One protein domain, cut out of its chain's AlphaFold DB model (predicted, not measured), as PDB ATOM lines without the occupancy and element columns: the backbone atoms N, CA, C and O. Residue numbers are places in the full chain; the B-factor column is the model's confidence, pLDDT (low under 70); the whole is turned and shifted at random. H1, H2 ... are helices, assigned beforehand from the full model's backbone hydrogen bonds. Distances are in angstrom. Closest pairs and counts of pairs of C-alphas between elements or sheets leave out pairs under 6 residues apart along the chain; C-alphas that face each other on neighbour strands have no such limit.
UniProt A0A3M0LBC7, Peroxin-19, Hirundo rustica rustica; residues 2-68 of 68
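This is residues 2 to 68 of the 68 residues of the protein "Peroxin-19" of Hirundo rustica rustica (UniProt A0A3M0LBC7). A long helix, H2, with the shorter H1 folded back beside it makes a helical hairpin, and past the far end of H2 come the one-turn helix H3 and a long tail without named elements, which winds about and turns back toward H2. Residues 13 to 18, at the turn of the hairpin, stick out at one end. The printed part has 67 residues with three named helices, H1, H2 and H3 along the chain, and no named strand; the class is all helix, though under half of the residues, 33 of 67, are in named elements. The whole is loose, with a radius of gyration of the C-alphas of 14.0 A, and elongated, spanning 41 by 25 by 21 A.

H2, residues 17 to 36, touches H1, residues 2 to 10, with its residues 23 to 31 alone. The closest C-alphas, those of Ile 4 and Leu 27, are 6.0 A apart. The two helices run opposite ways at a shallow tilt of 17 degrees and form a hairpin. H3, residues 42 to 45, is apart from both H1 and H2. In H1 and H2 every O i to N i+4 pair is within hydrogen-bond range; H3 is too short for such a pair, and its one O i to N i+3 pair is within range.

H2 is 28.6 A long, from C-alpha 17 at (-7.339, -20.989, -18.385) to C-alpha 36 at (11.574, -1.066, -10.506). H1 is 12.4 A long and begins with C-alpha 2 at (6.654, -3.119, -25.579). H3 measures 5.0 A.

The C-alphas of Gly 14 and Pro 57, the two farthest apart, are 41.4 A from each other. The printed part has no cut. The link from H1 to H2 is short, and that from H2 to H3 is tight. Residues 46 to 68 hold no named element. The mean pLDDT of the printed part is 70.8, and residues 39 to 68 are under 70.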
ATOM      1  N   LEU A   2       6.966  -2.464 -24.286       86.19
ATOM      2  CA  LEU A   2       6.654  -3.119 -25.579       86.19
ATOM      3  C   LEU A   2       6.368  -4.628 -25.474       86.19
ATOM      4  O   LEU A   2       5.487  -5.136 -26.155       86.19
ATOM      5  N   ARG A   3       7.074  -5.335 -24.582       87.81
ATOM      6  CA  ARG A   3       6.823  -6.760 -24.306       87.81
ATOM      7  C   ARG A   3       5.438  -7.013 -23.702       87.81
ATOM      8  O   ARG A   3       4.790  -7.975 -24.077       87.81
ATOM      9  N   ILE A   4       4.980  -6.126 -22.821       87.69
ATOM     10  CA  ILE A   4       3.655  -6.189 -22.188       87.69
ATOM     11  C   ILE A   4       2.574  -5.991 -23.254       87.69
ATOM     12  O   ILE A   4       1.637  -6.776 -23.323       87.69
ATOM     13  N   CYS A   5       2.741  -4.991 -24.130       88.69
ATOM     14  CA  CYS A   5       1.827  -4.762 -25.252       88.69
ATOM     15  C   CYS A   5       1.752  -5.989 -26.164       88.69
ATOM     16  O   CYS A   5       0.659  -6.462 -26.442       88.69
ATOM     17  N   ALA A   6       2.900  -6.556 -26.543       91.06
ATOM     18  CA  ALA A   6       2.944  -7.728 -27.409       91.06
ATOM     19  C   ALA A   6       2.240  -8.952 -26.797       91.06
ATOM     20  O   ALA A   6       1.546  -9.673 -27.507       91.06
ATOM     21  N   GLU A   7       2.398  -9.196 -25.491       88.25
ATOM     22  CA  GLU A   7       1.723 -10.306 -24.807       88.25
ATOM     23  C   GLU A   7       0.202 -10.102 -24.729       88.25
ATOM     24  O   GLU A   7      -0.553 -11.043 -24.968       88.25
ATOM     25  N   LEU A   8      -0.259  -8.873 -24.485       89.06
ATOM     26  CA  LEU A   8      -1.688  -8.539 -24.495       89.06
ATOM     27  C   LEU A   8      -2.298  -8.599 -25.903       89.06
ATOM     28  O   LEU A   8      -3.415  -9.071 -26.069       89.06
ATOM     29  N   GLU A   9      -1.573  -8.166 -26.931       91.56
ATOM     30  CA  GLU A   9      -2.026  -8.229 -28.331       91.56
ATOM     31  C   GLU A   9      -2.109  -9.669 -28.860       91.56
ATOM     32  O   GLU A   9      -2.840  -9.949 -29.811       91.56
ATOM     33  N   ARG A  10      -1.353 -10.592 -28.257       88.12
ATOM     34  CA  ARG A  10      -1.371 -12.023 -28.586       88.12
ATOM     35  C   ARG A  10      -2.537 -12.780 -27.960       88.12
ATOM     36  O   ARG A  10      -2.842 -13.875 -28.436       88.12
ATOM     37  N   GLU A  11      -3.170 -12.220 -26.932       89.12
ATOM     38  CA  GLU A  11      -4.326 -12.812 -26.262       89.12
ATOM     39  C   GLU A  11      -5.465 -13.087 -27.246       89.12
ATOM     40  O   GLU A  11      -5.842 -12.236 -28.055       89.12
ATOM     41  N   ARG A  12      -6.045 -14.289 -27.164       89.00
ATOM     42  CA  ARG A  12      -7.202 -14.669 -27.975       89.00
ATOM     43  C   ARG A  12      -8.411 -15.033 -27.118       89.00
ATOM     44  O   ARG A  12      -8.287 -15.719 -26.100       89.00
ATOM     45  N   PRO A  13      -9.624 -14.649 -27.557       83.19
ATOM     46  CA  PRO A  13     -10.843 -15.085 -26.897       83.19
ATOM     47  C   PRO A  13     -10.977 -16.609 -27.016       83.19
ATOM     48  O   PRO A  13     -10.877 -17.169 -28.107       83.19
ATOM     49  N   GLY A  14     -11.204 -17.277 -25.883       86.44
ATOM     50  CA  GLY A  14     -11.347 -18.735 -25.815       86.44
ATOM     51  C   GLY A  14     -10.062 -19.511 -25.514       86.44
ATOM     52  O   GLY A  14     -10.092 -20.738 -25.548       86.44
ATOM     53  N   GLU A  15      -8.951 -18.837 -25.198       86.69
ATOM     54  CA  GLU A  15      -7.757 -19.522 -24.692       86.69
ATOM     55  C   GLU A  15      -8.033 -20.294 -23.391       86.69
ATOM     56  O   GLU A  15      -8.821 -19.834 -22.552       86.69
ATOM     57  N   PRO A  16      -7.371 -21.451 -23.202       91.25
ATOM     58  CA  PRO A  16      -7.523 -22.240 -21.994       91.25
ATOM     59  C   PRO A  16      -7.002 -21.469 -20.779       91.25
ATOM     60  O   PRO A  16      -6.038 -20.705 -20.861       91.25
ATOM     61  N   GLU A  17      -7.621 -21.717 -19.627       88.31
ATOM     62  CA  GLU A  17      -7.339 -20.989 -18.385       88.31
ATOM     63  C   GLU A  17      -5.856 -21.059 -17.981       88.31
ATOM     64  O   GLU A  17      -5.299 -20.075 -17.504       88.31
ATOM     65  N   GLY A  18      -5.187 -22.183 -18.269       88.88
ATOM     66  CA  GLY A  18      -3.748 -22.348 -18.042       88.88
ATOM     67  C   GLY A  18      -2.877 -21.380 -18.852       88.88
ATOM     68  O   GLY A  18      -1.967 -20.783 -18.291       88.88
ATOM     69  N   GLN A  19      -3.188 -21.154 -20.135       88.31
ATOM     70  CA  GLN A  19      -2.461 -20.182 -20.972       88.31
ATOM     71  C   GLN A  19      -2.735 -18.748 -20.532       88.31
ATOM     72  O   GLN A  19      -1.825 -17.924 -20.484       88.31
ATOM     73  N   ARG A  20      -3.981 -18.452 -20.146       87.44
ATOM     74  CA  ARG A  20      -4.330 -17.137 -19.602       87.44
ATOM     75  C   ARG A  20      -3.559 -16.847 -18.313       87.44
ATOM     76  O   ARG A  20      -3.097 -15.727 -18.114       87.44
ATOM     77  N   ARG A  21      -3.411 -17.856 -17.454       89.00
ATOM     78  CA  ARG A  21      -2.690 -17.742 -16.186       89.00
ATOM     79  C   ARG A  21      -1.184 -17.588 -16.379       89.00
ATOM     80  O   ARG A  21      -0.604 -16.698 -15.771       89.00
ATOM     81  N   GLU A  22      -0.580 -18.366 -17.272       91.19
ATOM     82  CA  GLU A  22       0.839 -18.222 -17.630       91.19
ATOM     83  C   GLU A  22       1.147 -16.827 -18.204       91.19
ATOM     84  O   GLU A  22       2.109 -16.166 -17.797       91.19
ATOM     85  N   ARG A  23       0.282 -16.325 -19.098       90.75
ATOM     86  CA  ARG A  23       0.405 -14.961 -19.628       90.75
ATOM     87  C   ARG A  23       0.287 -13.919 -18.519       90.75
ATOM     88  O   ARG A  23       1.064 -12.970 -18.495       90.75
ATOM     89  N   PHE A  24      -0.660 -14.086 -17.601       89.56
ATOM     90  CA  PHE A  24      -0.831 -13.171 -16.477       89.56
ATOM     91  C   PHE A  24       0.406 -13.115 -15.573       89.56
ATOM     92  O   PHE A  24       0.854 -12.023 -15.240       89.56
ATOM     93  N   GLU A  25       0.994 -14.262 -15.229       91.31
ATOM     94  CA  GLU A  25       2.231 -14.324 -14.437       91.31
ATOM     95  C   GLU A  25       3.392 -13.621 -15.157       91.31
ATOM     96  O   GLU A  25       4.119 -12.834 -14.550       91.31
ATOM     97  N   THR A  26       3.504 -13.813 -16.474       90.38
ATOM     98  CA  THR A  26       4.504 -13.131 -17.311       90.38
ATOM     99  C   THR A  26       4.287 -11.614 -17.351       90.38
ATOM    100  O   THR A  26       5.233 -10.835 -17.226       90.38
ATOM    101  N   LEU A  27       3.040 -11.168 -17.519       88.50
ATOM    102  CA  LEU A  27       2.680  -9.749 -17.516       88.50
ATOM    103  C   LEU A  27       2.961  -9.100 -16.160       88.50
ATOM    104  O   LEU A  27       3.470  -7.982 -16.119       88.50
ATOM    105  N   LEU A  28       2.655  -9.803 -15.069       85.75
ATOM    106  CA  LEU A  28       2.914  -9.353 -13.707       85.75
ATOM    107  C   LEU A  28       4.412  -9.137 -13.467       85.75
ATOM    108  O   LEU A  28       4.806  -8.062 -13.015       85.75
ATOM    109  N   ASP A  29       5.252 -10.099 -13.841       87.38
ATOM    110  CA  ASP A  29       6.706  -9.976 -13.712       87.38
ATOM    111  C   ASP A  29       7.250  -8.772 -14.506       87.38
ATOM    112  O   ASP A  29       8.007  -7.948 -13.988       87.38
ATOM    113  N   LEU A  30       6.774  -8.577 -15.740       84.62
ATOM    114  CA  LEU A  30       7.154  -7.425 -16.563       84.62
ATOM    115  C   LEU A  30       6.665  -6.087 -15.992       84.62
ATOM    116  O   LEU A  30       7.347  -5.072 -16.149       84.62
ATOM    117  N   MET A  31       5.491  -6.061 -15.357       81.19
ATOM    118  CA  MET A  31       4.959  -4.877 -14.676       81.19
ATOM    119  C   MET A  31       5.753  -4.539 -13.413       81.19
ATOM    120  O   MET A  31       5.934  -3.355 -13.127       81.19
ATOM    121  N   GLN A  32       6.247  -5.541 -12.682       80.00
ATOM    122  CA  GLN A  32       7.132  -5.330 -11.537       80.00
ATOM    123  C   GLN A  32       8.475  -4.756 -11.992       80.00
ATOM    124  O   GLN A  32       8.886  -3.707 -11.509       80.00
ATOM    125  N   GLN A  33       9.099  -5.362 -13.007       81.94
ATOM    126  CA  GLN A  33      10.346  -4.843 -13.580       81.94
ATOM    127  C   GLN A  33      10.191  -3.401 -14.084       81.94
ATOM    128  O   GLN A  33      11.099  -2.583 -13.960       81.94
ATOM    129  N   LEU A  34       9.037  -3.073 -14.670       79.19
ATOM    130  CA  LEU A  34       8.754  -1.723 -15.140       79.19
ATOM    131  C   LEU A  34       8.636  -0.721 -13.985       79.19
ATOM    132  O   LEU A  34       9.116   0.398 -14.122       79.19
ATOM    133  N   GLN A  35       8.034  -1.119 -12.863       75.38
ATOM    134  CA  GLN A  35       7.979  -0.296 -11.653       75.38
ATOM    135  C   GLN A  35       9.362  -0.102 -11.029       75.38
ATOM    136  O   GLN A  35       9.681   1.009 -10.613       75.38
ATOM    137  N   ASP A  36      10.202  -1.140 -11.024       73.38
ATOM    138  CA  ASP A  36      11.574  -1.066 -10.506       73.38
ATOM    139  C   ASP A  36      12.449  -0.101 -11.328       73.38
ATOM    140  O   ASP A  36      13.345   0.549 -10.790       73.38
ATOM    141  N   LEU A  37      12.170   0.034 -12.632       77.69
ATOM    142  CA  LEU A  37      12.798   1.026 -13.516       77.69
ATOM    143  C   LEU A  37      12.298   2.464 -13.273       77.69
ATOM    144  O   LEU A  37      12.888   3.412 -13.794       77.69
ATOM    145  N   GLY A  38      11.249   2.633 -12.468       72.69
ATOM    146  CA  GLY A  38      10.688   3.919 -12.082       72.69
ATOM    147  C   GLY A  38       9.590   4.435 -13.013       72.69
ATOM    148  O   GLY A  38       9.063   3.740 -13.884       72.69
ATOM    149  N   HIS A  39       9.203   5.691 -12.793       66.44
ATOM    150  CA  HIS A  39       8.060   6.290 -13.471       66.44
ATOM    151  C   HIS A  39       8.397   6.788 -14.884       66.44
ATOM    152  O   HIS A  39       9.469   7.365 -15.101       66.44
ATOM    153  N   PRO A  40       7.481   6.607 -15.856       67.00
ATOM    154  CA  PRO A  40       7.647   7.183 -17.181       67.00
ATOM    155  C   PRO A  40       7.670   8.723 -17.099       67.00
ATOM    156  O   PRO A  40       7.012   9.305 -16.234       67.00
ATOM    157  N   PRO A  41       8.399   9.404 -18.002       68.75
ATOM    158  CA  PRO A  41       8.441  10.863 -18.056       68.75
ATOM    159  C   PRO A  41       7.035  11.474 -18.108       68.75
ATOM    160  O   PRO A  41       6.184  10.980 -18.847       68.75
ATOM    161  N   LYS A  42       6.802  12.583 -17.389       62.59
ATOM    162  CA  LYS A  42       5.483  13.251 -17.314       62.59
ATOM    163  C   LYS A  42       4.905  13.609 -18.687       62.59
ATOM    164  O   LYS A  42       3.703  13.498 -18.897       62.59
ATOM    165  N   GLU A  43       5.767  13.967 -19.636       69.50
ATOM    166  CA  GLU A  43       5.381  14.266 -21.023       69.50
ATOM    167  C   GLU A  43       4.846  13.042 -21.787       69.50
ATOM    168  O   GLU A  43       4.065  13.196 -22.721       69.50
ATOM    169  N   LEU A  44       5.243  11.829 -21.383       65.19
ATOM    170  CA  LEU A  44       4.786  10.561 -21.963       65.19
ATOM    171  C   LEU A  44       3.632   9.930 -21.173       65.19
ATOM    172  O   LEU A  44       2.830   9.208 -21.756       65.19
ATOM    173  N   ALA A  45       3.557  10.175 -19.861       62.16
ATOM    174  CA  ALA A  45       2.509   9.632 -18.999       62.16
ATOM    175  C   ALA A  45       1.130  10.261 -19.276       62.16
ATOM    176  O   ALA A  45       0.116   9.579 -19.134       62.16
ATOM    177  N   GLY A  46       1.089  11.528 -19.716       62.00
ATOM    178  CA  GLY A  46      -0.164  12.253 -19.949       62.00
ATOM    179  C   GLY A  46      -1.035  12.357 -18.687       62.00
ATOM    180  O   GLY A  46      -0.568  12.115 -17.574       62.00
ATOM    181  N   ASP A  47      -2.311  12.719 -18.849       56.12
ATOM    182  CA  ASP A  47      -3.290  12.695 -17.753       56.12
ATOM    183  C   ASP A  47      -3.723  11.238 -17.514       56.12
ATOM    184  O   ASP A  47      -4.670  10.727 -18.118       56.12
ATOM    185  N   THR A  48      -2.946  10.505 -16.716       56.09
ATOM    186  CA  THR A  48      -3.320   9.144 -16.319       56.09
ATOM    187  C   THR A  48      -4.613   9.188 -15.504       56.09
ATOM    188  O   THR A  48      -4.720  10.040 -14.615       56.09
ATOM    189  N   PRO A  49      -5.569   8.265 -15.734       54.38
ATOM    190  CA  PRO A  49      -6.829   8.257 -15.003       54.38
ATOM    191  C   PRO A  49      -6.593   8.265 -13.484       54.38
ATOM    192  O   PRO A  49      -5.599   7.702 -13.004       54.38
ATOM    193  N   PRO A  50      -7.480   8.906 -12.701       46.72
ATOM    194  CA  PRO A  50      -7.342   8.958 -11.250       46.72
ATOM    195  C   PRO A  50      -7.280   7.530 -10.686       46.72
ATOM    196  O   PRO A  50      -8.166   6.719 -10.941       46.72
ATOM    197  N   GLY A  51      -6.200   7.218  -9.962       52.41
ATOM    198  CA  GLY A  51      -5.853   5.855  -9.522       52.41
ATOM    199  C   GLY A  51      -4.687   5.204 -10.281       52.41
ATOM    200  O   GLY A  51      -4.192   4.174  -9.853       52.41
ATOM    201  N   PHE A  52      -4.204   5.815 -11.366       56.03
ATOM    202  CA  PHE A  52      -3.012   5.372 -12.109       56.03
ATOM    203  C   PHE A  52      -1.891   6.424 -12.115       56.03
ATOM    204  O   PHE A  52      -0.917   6.307 -12.856       56.03
ATOM    205  N   ASN A  53      -2.045   7.467 -11.291       50.59
ATOM    206  CA  ASN A  53      -1.101   8.571 -11.202       50.59
ATOM    207  C   ASN A  53       0.194   8.114 -10.523       50.59
ATOM    208  O   ASN A  53       0.235   7.778  -9.342       50.59
ATOM    209  N   LEU A  54       1.246   8.130 -11.329       54.88
ATOM    210  CA  LEU A  54       2.608   7.690 -11.055       54.88
ATOM    211  C   LEU A  54       3.470   8.822 -10.429       54.88
ATOM    212  O   LEU A  54       4.683   8.703 -10.385       54.88
ATOM    213  N   ASP A  55       2.883   9.954 -10.010       46.38
ATOM    214  CA  ASP A  55       3.617  11.204  -9.705       46.38
ATOM    215  C   ASP A  55       3.543  11.697  -8.247       46.38
ATOM    216  O   ASP A  55       4.107  12.741  -7.916       46.38
ATOM    217  N   LEU A  56       2.853  11.012  -7.335       40.34
ATOM    218  CA  LEU A  56       2.715  11.541  -5.978       40.34
ATOM    219  C   LEU A  56       3.915  11.086  -5.115       40.34
ATOM    220  O   LEU A  56       4.201   9.886  -5.065       40.34
ATOM    221  N   PRO A  57       4.611  11.990  -4.385       38.94
ATOM    222  CA  PRO A  57       5.661  11.641  -3.418       38.94
ATOM    223  C   PRO A  57       5.041  10.985  -2.166       38.94
ATOM    224  O   PRO A  57       5.071  11.531  -1.065       38.94
ATOM    225  N   GLY A  58       4.403   9.832  -2.381       42.94
ATOM    226  CA  GLY A  58       3.401   9.208  -1.513       42.94
ATOM    227  C   GLY A  58       2.199   8.584  -2.252       42.94
ATOM    228  O   GLY A  58       1.195   8.289  -1.616       42.94
ATOM    229  N   GLY A  59       2.252   8.392  -3.572       41.09
ATOM    230  CA  GLY A  59       1.195   7.738  -4.352       41.09
ATOM    231  C   GLY A  59       1.733   7.363  -5.732       41.09
ATOM    232  O   GLY A  59       2.061   8.220  -6.538       41.09
ATOM    233  N   VAL A  60       1.916   6.108  -6.086       44.75
ATOM    234  CA  VAL A  60       1.546   4.831  -5.483       44.75
ATOM    235  C   VAL A  60       2.187   4.578  -4.109       44.75
ATOM    236  O   VAL A  60       3.384   4.348  -3.980       44.75
ATOM    237  N   SER A  61       1.383   4.535  -3.041       40.25
ATOM    238  CA  SER A  61       1.729   3.591  -1.977       40.25
ATOM    239  C   SER A  61       1.785   2.239  -2.686       40.25
ATOM    240  O   SER A  61       0.899   1.951  -3.498       40.25
ATOM    241  N   GLY A  62       2.836   1.442  -2.480       42.19
ATOM    242  CA  GLY A  62       3.062   0.151  -3.153       42.19
ATOM    243  C   GLY A  62       1.958  -0.902  -2.931       42.19
ATOM    244  O   GLY A  62       2.183  -2.093  -3.105       42.19
ATOM    245  N   GLU A  63       0.772  -0.476  -2.504       46.72
ATOM    246  CA  GLU A  63      -0.464  -1.218  -2.333       46.72
ATOM    247  C   GLU A  63      -1.323  -1.306  -3.605       46.72
ATOM    248  O   GLU A  63      -2.048  -2.282  -3.734       46.72
ATOM    249  N   GLN A  64      -1.231  -0.388  -4.580       46.81
ATOM    250  CA  GLN A  64      -2.055  -0.493  -5.807       46.81
ATOM    251  C   GLN A  64      -1.439  -1.332  -6.933       46.81
ATOM    252  O   GLN A  64      -2.141  -1.726  -7.858       46.81
ATOM    253  N   CYS A  65      -0.158  -1.687  -6.821       48.16
ATOM    254  CA  CYS A  65       0.429  -2.799  -7.573       48.16
ATOM    255  C   CYS A  65       0.684  -4.020  -6.679       48.16
ATOM    256  O   CYS A  65       1.438  -4.915  -7.052       48.16
ATOM    257  N   ARG A  66       0.017  -4.112  -5.518       41.06
ATOM    258  CA  ARG A  66      -0.250  -5.429  -4.942       41.06
ATOM    259  C   ARG A  66      -1.421  -6.019  -5.702       41.06
ATOM    260  O   ARG A  66      -2.579  -5.808  -5.362       41.06
ATOM    261  N   LEU A  67      -1.073  -6.774  -6.735       46.03
ATOM    262  CA  LEU A  67      -1.867  -7.916  -7.150       46.03
ATOM    263  C   LEU A  67      -2.048  -8.812  -5.919       46.03
ATOM    264  O   LEU A  67      -1.150  -9.570  -5.555       46.03
ATOM    265  N   MET A  68      -3.165  -8.616  -5.216       38.47
ATOM    266  CA  MET A  68      -3.801  -9.685  -4.454       38.47
ATOM    267  C   MET A  68      -4.673 -10.489  -5.406       38.47
ATOM    268  O   MET A  68      -5.428  -9.851  -6.175       38.47
TER     269      MET A  68